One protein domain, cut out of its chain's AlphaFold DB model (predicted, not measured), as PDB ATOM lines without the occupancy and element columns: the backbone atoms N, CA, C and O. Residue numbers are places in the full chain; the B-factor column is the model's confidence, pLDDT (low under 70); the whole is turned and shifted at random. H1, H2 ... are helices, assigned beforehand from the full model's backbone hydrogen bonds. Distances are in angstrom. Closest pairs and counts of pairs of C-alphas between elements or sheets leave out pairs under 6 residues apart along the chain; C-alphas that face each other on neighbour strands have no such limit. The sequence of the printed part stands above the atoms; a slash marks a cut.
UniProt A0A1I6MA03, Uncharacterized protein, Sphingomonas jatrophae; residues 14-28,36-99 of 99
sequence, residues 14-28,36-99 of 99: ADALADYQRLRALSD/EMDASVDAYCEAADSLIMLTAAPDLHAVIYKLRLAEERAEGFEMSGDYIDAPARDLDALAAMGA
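This is residues 14 to 28 and 36 to 99 of the 99 residues of an uncharacterized protein of Sphingomonas jatrophae (UniProt A0A1I6MA03). Two pairs of antiparallel helices, H1 with H2 and H3 with H4, are set one after the other along the longest axis. They join where the last part of H2, the longest helix, packs on H3 and on the first part of H4, while H1 covers one side of H2 and stays away from the other pair. The printed part has 79 residues with four named helices, in the order H1, H2, H3, H4, and no named strand; its class is all helix. It is compact, with a radius of gyration of the C-alphas of 13.2 A, and its C-alphas span 48 by 28 by 15 A, an outline that is only just flat.

H2 is residues 37 to 53, 24.3 A from first to last C-alpha, and begins with C-alpha 37 at (-47.664, -29.350, 3.985). H1 is residues 14 to 28, 20.9 A long, from C-alpha 14 at (-29.039, -16.711, 16.321). H3 is residues 60 to 73, 19.9 A long. H4 is residues 82 to 97, 22.8 A long, and ends with C-alpha 97 at (-15.667, -3.132, 11.802).

H2 is the hub and touches the three other helices. H1 touches H2 at a shallow tilt of 25 degrees, opposite ways; their closest C-alphas, those of Leu 23 and Tyr 44, are 4.9 A apart. H2 and H3 form a helical hairpin at a steep tilt of 39 degrees, opposite ways. H2 touches H3 with residues 45 to 52 alone, and the closest C-alphas, those of Ile 52 and Lys 66, are 5.2 A apart. H3 and H4 form a second helical hairpin, with their lines at a shallow tilt of 2 degrees, opposite ways; their closest C-alphas, those of Val 63 and Pro 87, are 5.7 A apart. H4 touches H2 with residues 82 to 87 alone, meeting residues 52 to 53 of H2; the closest C-alphas, those of Met 53 and Ala 86, are 5.2 A apart. H2 and H4 run the same way at 37 degrees, only just a steep tilt. H2, H3 and H4 form an up and down bundle, each helix running against the one before it in the chain. H1 is apart from H3 and from H4. Every O i to N i+4 pair is within hydrogen-bond range in H1, H2 and H3, and 11 of 12 are in H4.

The two C-alphas farthest apart, those of Glu 36 and Ala 99, are 48.5 A apart. Residues 29 to 35 are not printed, and C-alphas 28 and 36 are 11.8 A apart across this cut, which lies in the link from H1 to H2. The links from H2 to H3, of 6 residues, and from H3 to H4, of 8 residues, are short. The mean pLDDT of the printed part is 92.4; residues 98 to 99 are under 70, and Ala 99 is the chain's last residue.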
ATOM      1  N   ALA A  14     -28.869 -15.406  15.689       95.44
ATOM      2  CA  ALA A  14     -29.039 -16.711  16.321       95.44
ATOM      3  C   ALA A  14     -30.516 -17.114  16.460       95.44
ATOM      4  O   ALA A  14     -30.852 -18.269  16.209       95.44
ATOM      5  N   ASP A  15     -31.386 -16.168  16.816       95.00
ATOM      6  CA  ASP A  15     -32.819 -16.414  16.980       95.00
ATOM      7  C   ASP A  15     -33.494 -16.645  15.621       95.00
ATOM      8  O   ASP A  15     -34.262 -17.591  15.469       95.00
ATOM      9  N   ALA A  16     -33.145 -15.846  14.605       96.00
ATOM     10  CA  ALA A  16     -33.660 -16.016  13.245       96.00
ATOM     11  C   ALA A  16     -33.214 -17.353  12.632       96.00
ATOM     12  O   ALA A  16     -34.006 -18.061  12.011       96.00
ATOM     13  N   LEU A  17     -31.951 -17.736  12.851       97.12
ATOM     14  CA  LEU A  17     -31.425 -19.024  12.410       97.12
ATOM     15  C   LEU A  17     -32.131 -20.188  13.115       97.12
ATOM     16  O   LEU A  17     -32.485 -21.170  12.462       97.12
ATOM     17  N   ALA A  18     -32.350 -20.084  14.428       97.00
ATOM     18  CA  ALA A  18     -33.059 -21.104  15.188       97.00
ATOM     19  C   ALA A  18     -34.510 -21.264  14.712       97.00
ATOM     20  O   ALA A  18     -34.992 -22.393  14.597       97.00
ATOM     21  N   ASP A  19     -35.195 -20.161  14.397       97.12
ATOM     22  CA  ASP A  19     -36.572 -20.214  13.912       97.12
ATOM     23  C   ASP A  19     -36.670 -20.828  12.511       97.12
ATOM     24  O   ASP A  19     -37.460 -21.753  12.305       97.12
ATOM     25  N   TYR A  20     -35.789 -20.425  11.587       97.38
ATOM     26  CA  TYR A  20     -35.666 -21.066  10.274       97.38
ATOM     27  C   TYR A  20     -35.436 -22.579  10.403       97.38
ATOM     28  O   TYR A  20     -36.162 -23.377   9.809       97.38
ATOM     29  N   GLN A  21     -34.464 -22.993  11.221       97.50
ATOM     30  CA  GLN A  21     -34.135 -24.410  11.408       97.50
ATOM     31  C   GLN A  21     -35.301 -25.202  12.004       97.50
ATOM     32  O   GLN A  21     -35.564 -26.329  11.582       97.50
ATOM     33  N   ARG A  22     -36.023 -24.616  12.964       97.50
ATOM     34  CA  ARG A  22     -37.217 -25.220  13.562       97.50
ATOM     35  C   ARG A  22     -38.313 -25.424  12.518       97.50
ATOM     36  O   ARG A  22     -38.893 -26.505  12.461       97.50
ATOM     37  N   LEU A  23     -38.604 -24.406  11.709       96.69
ATOM     38  CA  LEU A  23     -39.652 -24.462  10.689       96.69
ATOM     39  C   LEU A  23     -39.300 -25.438   9.566       96.69
ATOM     40  O   LEU A  23     -40.145 -26.241   9.173       96.69
ATOM     41  N   ARG A  24     -38.040 -25.453   9.122       95.75
ATOM     42  CA  ARG A  24     -37.565 -26.430   8.139       95.75
ATOM     43  C   ARG A  24     -37.713 -27.860   8.656       95.75
ATOM     44  O   ARG A  24     -38.280 -28.695   7.962       95.75
ATOM     45  N   ALA A  25     -37.304 -28.124   9.898       95.69
ATOM     46  CA  ALA A  25     -37.446 -29.448  10.502       95.69
ATOM     47  C   ALA A  25     -38.914 -29.897  10.629       95.69
ATOM     48  O   ALA A  25     -39.209 -31.081  10.465       95.69
ATOM     49  N   LEU A  26     -39.837 -28.971  10.912       93.19
ATOM     50  CA  LEU A  26     -41.273 -29.264  10.930       93.19
ATOM     51  C   LEU A  26     -41.791 -29.620   9.534       93.19
ATOM     52  O   LEU A  26     -42.482 -30.627   9.387       93.19
ATOM     53  N   SER A  27     -41.421 -28.839   8.517       93.25
ATOM     54  CA  SER A  27     -41.786 -29.117   7.125       93.25
ATOM     55  C   SER A  27     -41.237 -30.463   6.647       93.25
ATOM     56  O   SER A  27     -41.973 -31.245   6.048       93.25
ATOM     57  N   ASP A  28     -39.974 -30.773   6.947       92.62
ATOM     58  CA  ASP A  28     -39.344 -32.046   6.576       92.62
ATOM     59  C   ASP A  28     -40.046 -33.247   7.247       92.62
ATOM     60  O   ASP A  28     -40.108 -34.339   6.679       92.62
ATOM     61  N   GLU A  36     -51.383 -29.771   5.989       91.44
ATOM     62  CA  GLU A  36     -50.581 -28.615   6.413       91.44
ATOM     63  C   GLU A  36     -49.244 -28.472   5.662       91.44
ATOM     64  O   GLU A  36     -48.457 -27.584   5.989       91.44
ATOM     65  N   MET A  37     -48.955 -29.340   4.683       91.19
ATOM     66  CA  MET A  37     -47.664 -29.350   3.985       91.19
ATOM     67  C   MET A  37     -47.362 -27.986   3.355       91.19
ATOM     68  O   MET A  37     -46.316 -27.413   3.650       91.19
ATOM     69  N   ASP A  38     -48.289 -27.442   2.566       91.94
ATOM     70  CA  ASP A  38     -48.097 -26.163   1.873       91.94
ATOM     71  C   ASP A  38     -47.829 -25.023   2.869       91.94
ATOM     72  O   ASP A  38     -46.841 -24.305   2.743       91.94
ATOM     73  N   ALA A  39     -48.626 -24.936   3.940       92.94
ATOM     74  CA  ALA A  39     -48.443 -23.924   4.978       92.94
ATOM     75  C   ALA A  39     -47.095 -24.059   5.711       92.94
ATOM     76  O   ALA A  39     -46.482 -23.060   6.084       92.94
ATOM     77  N   SER A  40     -46.618 -25.288   5.926       93.06
ATOM     78  CA  SER A  40     -45.310 -25.519   6.545       93.06
ATOM     79  C   SER A  40     -44.147 -25.150   5.621       93.06
ATOM     80  O   SER A  40     -43.137 -24.628   6.101       93.06
ATOM     81  N   VAL A  41     -44.312 -25.370   4.310       93.25
ATOM     82  CA  VAL A  41     -43.345 -24.975   3.284       93.25
ATOM     83  C   VAL A  41     -43.247 -23.457   3.210       93.25
ATOM     84  O   VAL A  41     -42.146 -22.914   3.308       93.25
ATOM     85  N   ASP A  42     -44.391 -22.778   3.124       94.25
ATOM     86  CA  ASP A  42     -44.462 -21.317   3.111       94.25
ATOM     87  C   ASP A  42     -43.785 -20.728   4.355       94.25
ATOM     88  O   ASP A  42     -42.924 -19.856   4.238       94.25
ATOM     89  N   ALA A  43     -44.065 -21.277   5.542       95.12
ATOM     90  CA  ALA A  43     -43.492 -20.780   6.789       95.12
ATOM     91  C   ALA A  43     -41.956 -20.874   6.839       95.12
ATOM     92  O   ALA A  43     -41.296 -19.909   7.237       95.12
ATOM     93  N   TYR A  44     -41.346 -22.005   6.449       95.19
ATOM     94  CA  TYR A  44     -39.877 -22.080   6.451       95.19
ATOM     95  C   TYR A  44     -39.265 -21.224   5.336       95.19
ATOM     96  O   TYR A  44     -38.158 -20.713   5.516       95.19
ATOM     97  N   CYS A  45     -39.956 -21.067   4.203       94.50
ATOM     98  CA  CYS A  45     -39.518 -20.204   3.110       94.50
ATOM     99  C   CYS A  45     -39.482 -18.737   3.552       94.50
ATOM    100  O   CYS A  45     -38.456 -18.085   3.382       94.50
ATOM    101  N   GLU A  46     -40.537 -18.244   4.200       95.06
ATOM    102  CA  GLU A  46     -40.583 -16.886   4.758       95.06
ATOM    103  C   GLU A  46     -39.476 -16.656   5.798       95.06
ATOM    104  O   GLU A  46     -38.805 -15.619   5.790       95.06
ATOM    105  N   ALA A  47     -39.225 -17.641   6.667       96.38
ATOM    106  CA  ALA A  47     -38.139 -17.563   7.639       96.38
ATOM    107  C   ALA A  47     -36.751 -17.548   6.973       96.38
ATOM    108  O   ALA A  47     -35.878 -16.789   7.399       96.38
ATOM    109  N   ALA A  48     -36.544 -18.338   5.914       95.88
ATOM    110  CA  ALA A  48     -35.307 -18.329   5.135       95.88
ATOM    111  C   ALA A  48     -35.074 -16.966   4.470       95.88
ATOM    112  O   ALA A  48     -33.984 -16.402   4.562       95.88
ATOM    113  N   ASP A  49     -36.116 -16.417   3.855       94.56
ATOM    114  CA  ASP A  49     -36.081 -15.145   3.140       94.56
ATOM    115  C   ASP A  49     -35.778 -13.990   4.119       94.56
ATOM    116  O   ASP A  49     -34.920 -13.143   3.851       94.56
ATOM    117  N   SER A  50     -36.382 -14.009   5.312       94.19
ATOM    118  CA  SER A  50     -36.078 -13.071   6.401       94.19
ATOM    119  C   SER A  50     -34.641 -13.212   6.926       94.19
ATOM    120  O   SER A  50     -33.937 -12.213   7.127       94.19
ATOM    121  N   LEU A  51     -34.155 -14.447   7.099       95.94
ATOM    122  CA  LEU A  51     -32.781 -14.715   7.525       95.94
ATOM    123  C   LEU A  51     -31.764 -14.187   6.504       95.94
ATOM    124  O   LEU A  51     -30.776 -13.572   6.900       95.94
ATOM    125  N   ILE A  52     -32.007 -14.377   5.204       95.31
ATOM    126  CA  ILE A  52     -31.130 -13.885   4.131       95.31
ATOM    127  C   ILE A  52     -31.172 -12.355   4.057       95.31
ATOM    128  O   ILE A  52     -30.124 -11.704   4.110       95.31
ATOM    129  N   MET A  53     -32.368 -11.775   3.927       94.69
ATOM    130  CA  MET A  53     -32.526 -10.387   3.480       94.69
ATOM    131  C   MET A  53     -32.592  -9.362   4.611       94.69
ATOM    132  O   MET A  53     -32.175  -8.218   4.413       94.69
ATOM    133  N   LEU A  54     -33.128  -9.740   5.773       93.88
ATOM    134  CA  LEU A  54     -33.511  -8.792   6.828       93.88
ATOM    135  C   LEU A  54     -32.642  -8.897   8.085       93.88
ATOM    136  O   LEU A  54     -32.531  -7.934   8.842       93.88
ATOM    137  N   THR A  55     -32.003 -10.043   8.307       95.12
ATOM    138  CA  THR A  55     -31.244 -10.310   9.535       95.12
ATOM    139  C   THR A  55     -29.758 -10.062   9.321       95.12
ATOM    140  O   THR A  55     -29.140 -10.792   8.562       95.12
ATOM    141  N   ALA A  56     -29.144  -9.080   9.983       94.25
ATOM    142  CA  ALA A  56     -27.714  -8.792   9.802       94.25
ATOM    143  C   ALA A  56     -26.819  -9.992  10.175       94.25
ATOM    144  O   ALA A  56     -27.017 -10.623  11.218       94.25
ATOM    145  N   ALA A  57     -25.820 -10.291   9.341       95.00
ATOM    146  CA  ALA A  57     -24.856 -11.349   9.628       95.00
ATOM    147  C   ALA A  57     -23.788 -10.852  10.629       95.00
ATOM    148  O   ALA A  57     -23.125  -9.848  10.364       95.00
ATOM    149  N   PRO A  58     -23.575 -11.534  11.770       95.38
ATOM    150  CA  PRO A  58     -22.625 -11.086  12.792       95.38
ATOM    151  C   PRO A  58     -21.157 -11.315  12.414       95.38
ATOM    152  O   PRO A  58     -20.271 -10.695  12.998       95.38
ATOM    153  N   ASP A  59     -20.888 -12.222  11.474       95.00
ATOM    154  CA  ASP A  59     -19.545 -12.609  11.057       95.00
ATOM    155  C   ASP A  59     -19.532 -13.192   9.631       95.00
ATOM    156  O   ASP A  59     -20.569 -13.398   8.994       95.00
ATOM    157  N   LEU A  60     -18.330 -13.482   9.121       95.94
ATOM    158  CA  LEU A  60     -18.146 -14.043   7.782       95.94
ATOM    159  C   LEU A  60     -18.780 -15.437   7.624       95.94
ATOM    160  O   LEU A  60     -19.219 -15.788   6.529       95.94
ATOM    161  N   HIS A  61     -18.848 -16.240   8.690       96.81
ATOM    162  CA  HIS A  61     -19.474 -17.560   8.623       96.81
ATOM    163  C   HIS A  61     -20.984 -17.443   8.396       96.81
ATOM    164  O   HIS A  61     -21.535 -18.191   7.586       96.81
ATOM    165  N   ALA A  62     -21.637 -16.481   9.046       96.94
ATOM    166  CA  ALA A  62     -23.043 -16.171   8.831       96.94
ATOM    167  C   ALA A  62     -23.318 -15.667   7.403       96.94
ATOM    168  O   ALA A  62     -24.277 -16.116   6.776       96.94
ATOM    169  N   VAL A  63     -22.444 -14.830   6.832       97.00
ATOM    170  CA  VAL A  63     -22.563 -14.413   5.419       97.00
ATOM    171  C   VAL A  63     -22.484 -15.614   4.474       97.00
ATOM    172  O   VAL A  63     -23.319 -15.765   3.583       97.00
ATOM    173  N   ILE A  64     -21.510 -16.507   4.679       97.00
ATOM    174  CA  ILE A  64     -21.376 -17.731   3.872       97.00
ATOM    175  C   ILE A  64     -22.632 -18.601   3.998       97.00
ATOM    176  O   ILE A  64     -23.069 -19.195   3.011       97.00
ATOM    177  N   TYR A  65     -23.224 -18.673   5.192       97.00
ATOM    178  CA  TYR A  65     -24.478 -19.387   5.403       97.00
ATOM    179  C   TYR A  65     -25.615 -18.786   4.573       97.00
ATOM    180  O   TYR A  65     -26.281 -19.526   3.851       97.00
ATOM    181  N   LYS A  66     -25.795 -17.457   4.609       96.12
ATOM    182  CA  LYS A  66     -26.812 -16.771   3.799       96.12
ATOM    183  C   LYS A  66     -26.654 -17.048   2.309       96.12
ATOM    184  O   LYS A  66     -27.645 -17.331   1.654       96.12
ATOM    185  N   LEU A  67     -25.429 -16.999   1.783       95.62
ATOM    186  CA  LEU A  67     -25.167 -17.238   0.359       95.62
ATOM    187  C   LEU A  67     -25.547 -18.659  -0.072       95.62
ATOM    188  O   LEU A  67     -26.156 -18.840  -1.121       95.62
ATOM    189  N   ARG A  68     -25.236 -19.664   0.754       95.75
ATOM    190  CA  ARG A  68     -25.638 -21.056   0.493       95.75
ATOM    191  C   ARG A  68     -27.150 -21.237   0.572       95.75
ATOM    192  O   ARG A  68     -27.724 -21.936  -0.251       95.75
ATOM    193  N   LEU A  69     -27.787 -20.600   1.552       95.31
ATOM    194  CA  LEU A  69     -29.237 -20.652   1.699       95.31
ATOM    195  C   LEU A  69     -29.942 -19.941   0.533       95.31
ATOM    196  O   LEU A  69     -30.937 -20.440   0.029       95.31
ATOM    197  N   ALA A  70     -29.408 -18.814   0.062       94.56
ATOM    198  CA  ALA A  70     -29.895 -18.114  -1.122       94.56
ATOM    199  C   ALA A  70     -29.790 -18.971  -2.394       94.56
ATOM    200  O   ALA A  70     -30.720 -18.982  -3.197       94.56
ATOM    201  N   GLU A  71     -28.686 -19.704  -2.563       92.81
ATOM    202  CA  GLU A  71     -28.515 -20.662  -3.660       92.81
ATOM    203  C   GLU A  71     -29.563 -21.783  -3.597       92.81
ATOM    204  O   GLU A  71     -30.217 -22.051  -4.601       92.81
ATOM    205  N   GLU A  72     -29.790 -22.373  -2.417       92.31
ATOM    206  CA  GLU A  72     -30.851 -23.373  -2.201       92.31
ATOM    207  C   GLU A  72     -32.241 -22.800  -2.519       92.31
ATOM    208  O   GLU A  72     -33.042 -23.431  -3.201       92.31
ATOM    209  N   ARG A  73     -32.534 -21.573  -2.071       91.00
ATOM    210  CA  ARG A  73     -33.823 -20.906  -2.324       91.00
ATOM    211  C   ARG A  73     -34.048 -20.586  -3.799       91.00
ATOM    212  O   ARG A  73     -35.196 -20.551  -4.236       91.00
ATOM    213  N   ALA A  74     -32.978 -20.352  -4.550       88.56
ATOM    214  CA  ALA A  74     -33.030 -20.133  -5.989       88.56
ATOM    215  C   ALA A  74     -33.039 -21.445  -6.794       88.56
ATOM    216  O   ALA A  74     -33.136 -21.396  -8.018       88.56
ATOM    217  N   GLU A  75     -32.950 -22.621  -6.164       87.81
ATOM    218  CA  GLU A  75     -32.961 -23.886  -6.896       87.81
ATOM    219  C   GLU A  75     -34.287 -24.058  -7.658       87.81
ATOM    220  O   GLU A  75     -35.371 -24.121  -7.083       87.81
ATOM    221  N   GLY A  76     -34.200 -24.107  -8.990       78.56
ATOM    222  CA  GLY A  76     -35.372 -24.175  -9.868       78.56
ATOM    223  C   GLY A  76     -36.030 -22.825 -10.185       78.56
ATOM    224  O   GLY A  76     -37.013 -22.807 -10.926       78.56
ATOM    225  N   PHE A  77     -35.473 -21.708  -9.703       81.06
ATOM    226  CA  PHE A  77     -35.953 -20.343  -9.935       81.06
ATOM    227  C   PHE A  77     -34.810 -19.394 -10.336       81.06
ATOM    228  O   PHE A  77     -33.631 -19.738 -10.296       81.06
ATOM    229  N   GLU A  78     -35.149 -18.180 -10.771       80.81
ATOM    230  CA  GLU A  78     -34.147 -17.131 -10.969       80.81
ATOM    231  C   GLU A  78     -33.769 -16.518  -9.614       80.81
ATOM    232  O   GLU A  78     -34.637 -16.206  -8.798       80.81
ATOM    233  N   MET A  79     -32.469 -16.350  -9.371       79.06
ATOM    234  CA  MET A  79     -31.965 -15.745  -8.142       79.06
ATOM    235  C   MET A  79     -32.335 -14.260  -8.100       79.06
ATOM    236  O   MET A  79     -31.982 -13.505  -9.007       79.06
ATOM    237  N   SER A  80     -33.030 -13.831  -7.046       83.19
ATOM    238  CA  SER A  80     -33.367 -12.418  -6.868       83.19
ATOM    239  C   SER A  80     -32.108 -11.593  -6.580       83.19
ATOM    240  O   SER A  80     -31.174 -12.058  -5.922       83.19
ATOM    241  N   GLY A  81     -32.084 -10.339  -7.043       85.19
ATOM    242  CA  GLY A  81     -30.999  -9.408  -6.708       85.19
ATOM    243  C   GLY A  81     -30.869  -9.187  -5.197       85.19
ATOM    244  O   GLY A  81     -29.758  -9.112  -4.677       85.19
ATOM    245  N   ASP A  82     -31.990  -9.209  -4.471       86.81
ATOM    246  CA  ASP A  82     -32.019  -9.035  -3.016       86.81
ATOM    247  C   ASP A  82     -31.236 -10.124  -2.265       86.81
ATOM    248  O   ASP A  82     -30.620  -9.844  -1.232       86.81
ATOM    249  N   TYR A  83     -31.198 -11.351  -2.799       88.75
ATOM    250  CA  TYR A  83     -30.433 -12.465  -2.227       88.75
ATOM    251  C   TYR A  83     -28.918 -12.303  -2.378       88.75
ATOM    252  O   TYR A  83     -28.160 -12.951  -1.657       88.75
ATOM    253  N   ILE A  84     -28.470 -11.418  -3.268       89.50
ATOM    254  CA  ILE A  84     -27.059 -11.067  -3.461       89.50
ATOM    255  C   ILE A  84     -26.731  -9.780  -2.696       89.50
ATOM    256  O   ILE A  84     -25.715  -9.703  -1.999       89.50
ATOM    257  N   ASP A  85     -27.611  -8.784  -2.776       94.31
ATOM    258  CA  ASP A  85     -27.388  -7.457  -2.207       94.31
ATOM    259  C   ASP A  85     -27.346  -7.471  -0.673       94.31
ATOM    260  O   ASP A  85     -26.586  -6.711  -0.071       94.31
ATOM    261  N   ALA A  86     -28.144  -8.318  -0.012       93.38
ATOM    262  CA  ALA A  86     -28.144  -8.390   1.448       93.38
ATOM    263  C   ALA A  86     -26.831  -8.971   2.024       93.38
ATOM    264  O   ALA A  86     -26.221  -8.296   2.858       93.38
ATOM    265  N   PRO A  87     -26.318 -10.128   1.559       93.31
ATOM    266  CA  PRO A  87     -24.983 -10.598   1.940       93.31
ATOM    267  C   PRO A  87     -23.856  -9.619   1.588       93.31
ATOM    268  O   PRO A  87     -22.890  -9.509   2.342       93.31
ATOM    269  N   ALA A  88     -23.964  -8.883   0.476       95.31
ATOM    270  CA  ALA A  88     -22.982  -7.858   0.118       95.31
ATOM    271  C   ALA A  88     -22.948  -6.712   1.147       95.31
ATOM    272  O   ALA A  88     -21.873  -6.331   1.607       95.31
ATOM    273  N   ARG A  89     -24.120  -6.228   1.586       96.19
ATOM    274  CA  ARG A  89     -24.227  -5.225   2.662       96.19
ATOM    275  C   ARG A  89     -23.618  -5.711   3.978       96.19
ATOM    276  O   ARG A  89     -22.971  -4.927   4.671       96.19
ATOM    277  N   ASP A  90     -23.797  -6.987   4.320       95.25
ATOM    278  CA  ASP A  90     -23.171  -7.567   5.511       95.25
ATOM    279  C   ASP A  90     -21.638  -7.592   5.391       95.25
ATOM    280  O   ASP A  90     -20.942  -7.260   6.349       95.25
ATOM    281  N   LEU A  91     -21.092  -7.940   4.218       96.12
ATOM    282  CA  LEU A  91     -19.645  -7.912   3.976       96.12
ATOM    283  C   LEU A  91     -19.062  -6.507   4.137       96.12
ATOM    284  O   LEU A  91     -18.027  -6.357   4.786       96.12
ATOM    285  N   ASP A  92     -19.732  -5.489   3.596       96.56
ATOM    286  CA  ASP A  92     -19.313  -4.093   3.749       96.56
ATOM    287  C   ASP A  92     -19.317  -3.665   5.226       96.56
ATOM    288  O   ASP A  92     -18.367  -3.035   5.702       96.56
ATOM    289  N   ALA A  93     -20.348  -4.055   5.983       93.56
ATOM    290  CA  ALA A  93     -20.432  -3.775   7.415       93.56
ATOM    291  C   ALA A  93     -19.318  -4.477   8.212       93.56
ATOM    292  O   ALA A  93     -18.683  -3.859   9.069       93.56
ATOM    293  N   LEU A  94     -19.036  -5.748   7.909       94.06
ATOM    294  CA  LEU A  94     -17.955  -6.513   8.538       94.06
ATOM    295  C   LEU A  94     -16.578  -5.919   8.222       94.06
ATOM    296  O   LEU A  94     -15.741  -5.805   9.119       94.06
ATOM    297  N   ALA A  95     -16.349  -5.499   6.977       94.19
ATOM    298  CA  ALA A  95     -15.108  -4.848   6.568       94.19
ATOM    299  C   ALA A  95     -14.885  -3.521   7.314       94.19
ATOM    300  O   ALA A  95     -13.761  -3.236   7.725       94.19
ATOM    301  N   ALA A  96     -15.946  -2.743   7.548       92.00
ATOM    302  CA  ALA A  96     -15.875  -1.489   8.295       92.00
ATOM    303  C   ALA A  96     -15.586  -1.676   9.798       92.00
ATOM    304  O   ALA A  96     -15.011  -0.786  10.415       92.00
ATOM    305  N   MET A  97     -15.963  -2.814  10.394       83.69
ATOM    306  CA  MET A  97     -15.667  -3.132  11.802       83.69
ATOM    307  C   MET A  97     -14.252  -3.687  12.022       83.69
ATOM    308  O   MET A  97     -13.766  -3.693  13.153       83.69
ATOM    309  N   GLY A  98     -13.609  -4.189  10.964       67.75
ATOM    310  CA  GLY A  98     -12.234  -4.698  10.991       67.75
ATOM    311  C   GLY A  98     -11.154  -3.676  10.610       67.75
ATOM    312  O   GLY A  98      -9.975  -4.033  10.643       67.75
ATOM    313  N   ALA A  99     -11.543  -2.453  10.230       51.31
ATOM    314  CA  ALA A  99     -10.666  -1.326   9.890       51.31
ATOM    315  C   ALA A  99     -10.444  -0.394  11.092       51.31
ATOM    316  O   ALA A  99      -9.313   0.135  11.211       51.31
TER     317      ALA A  99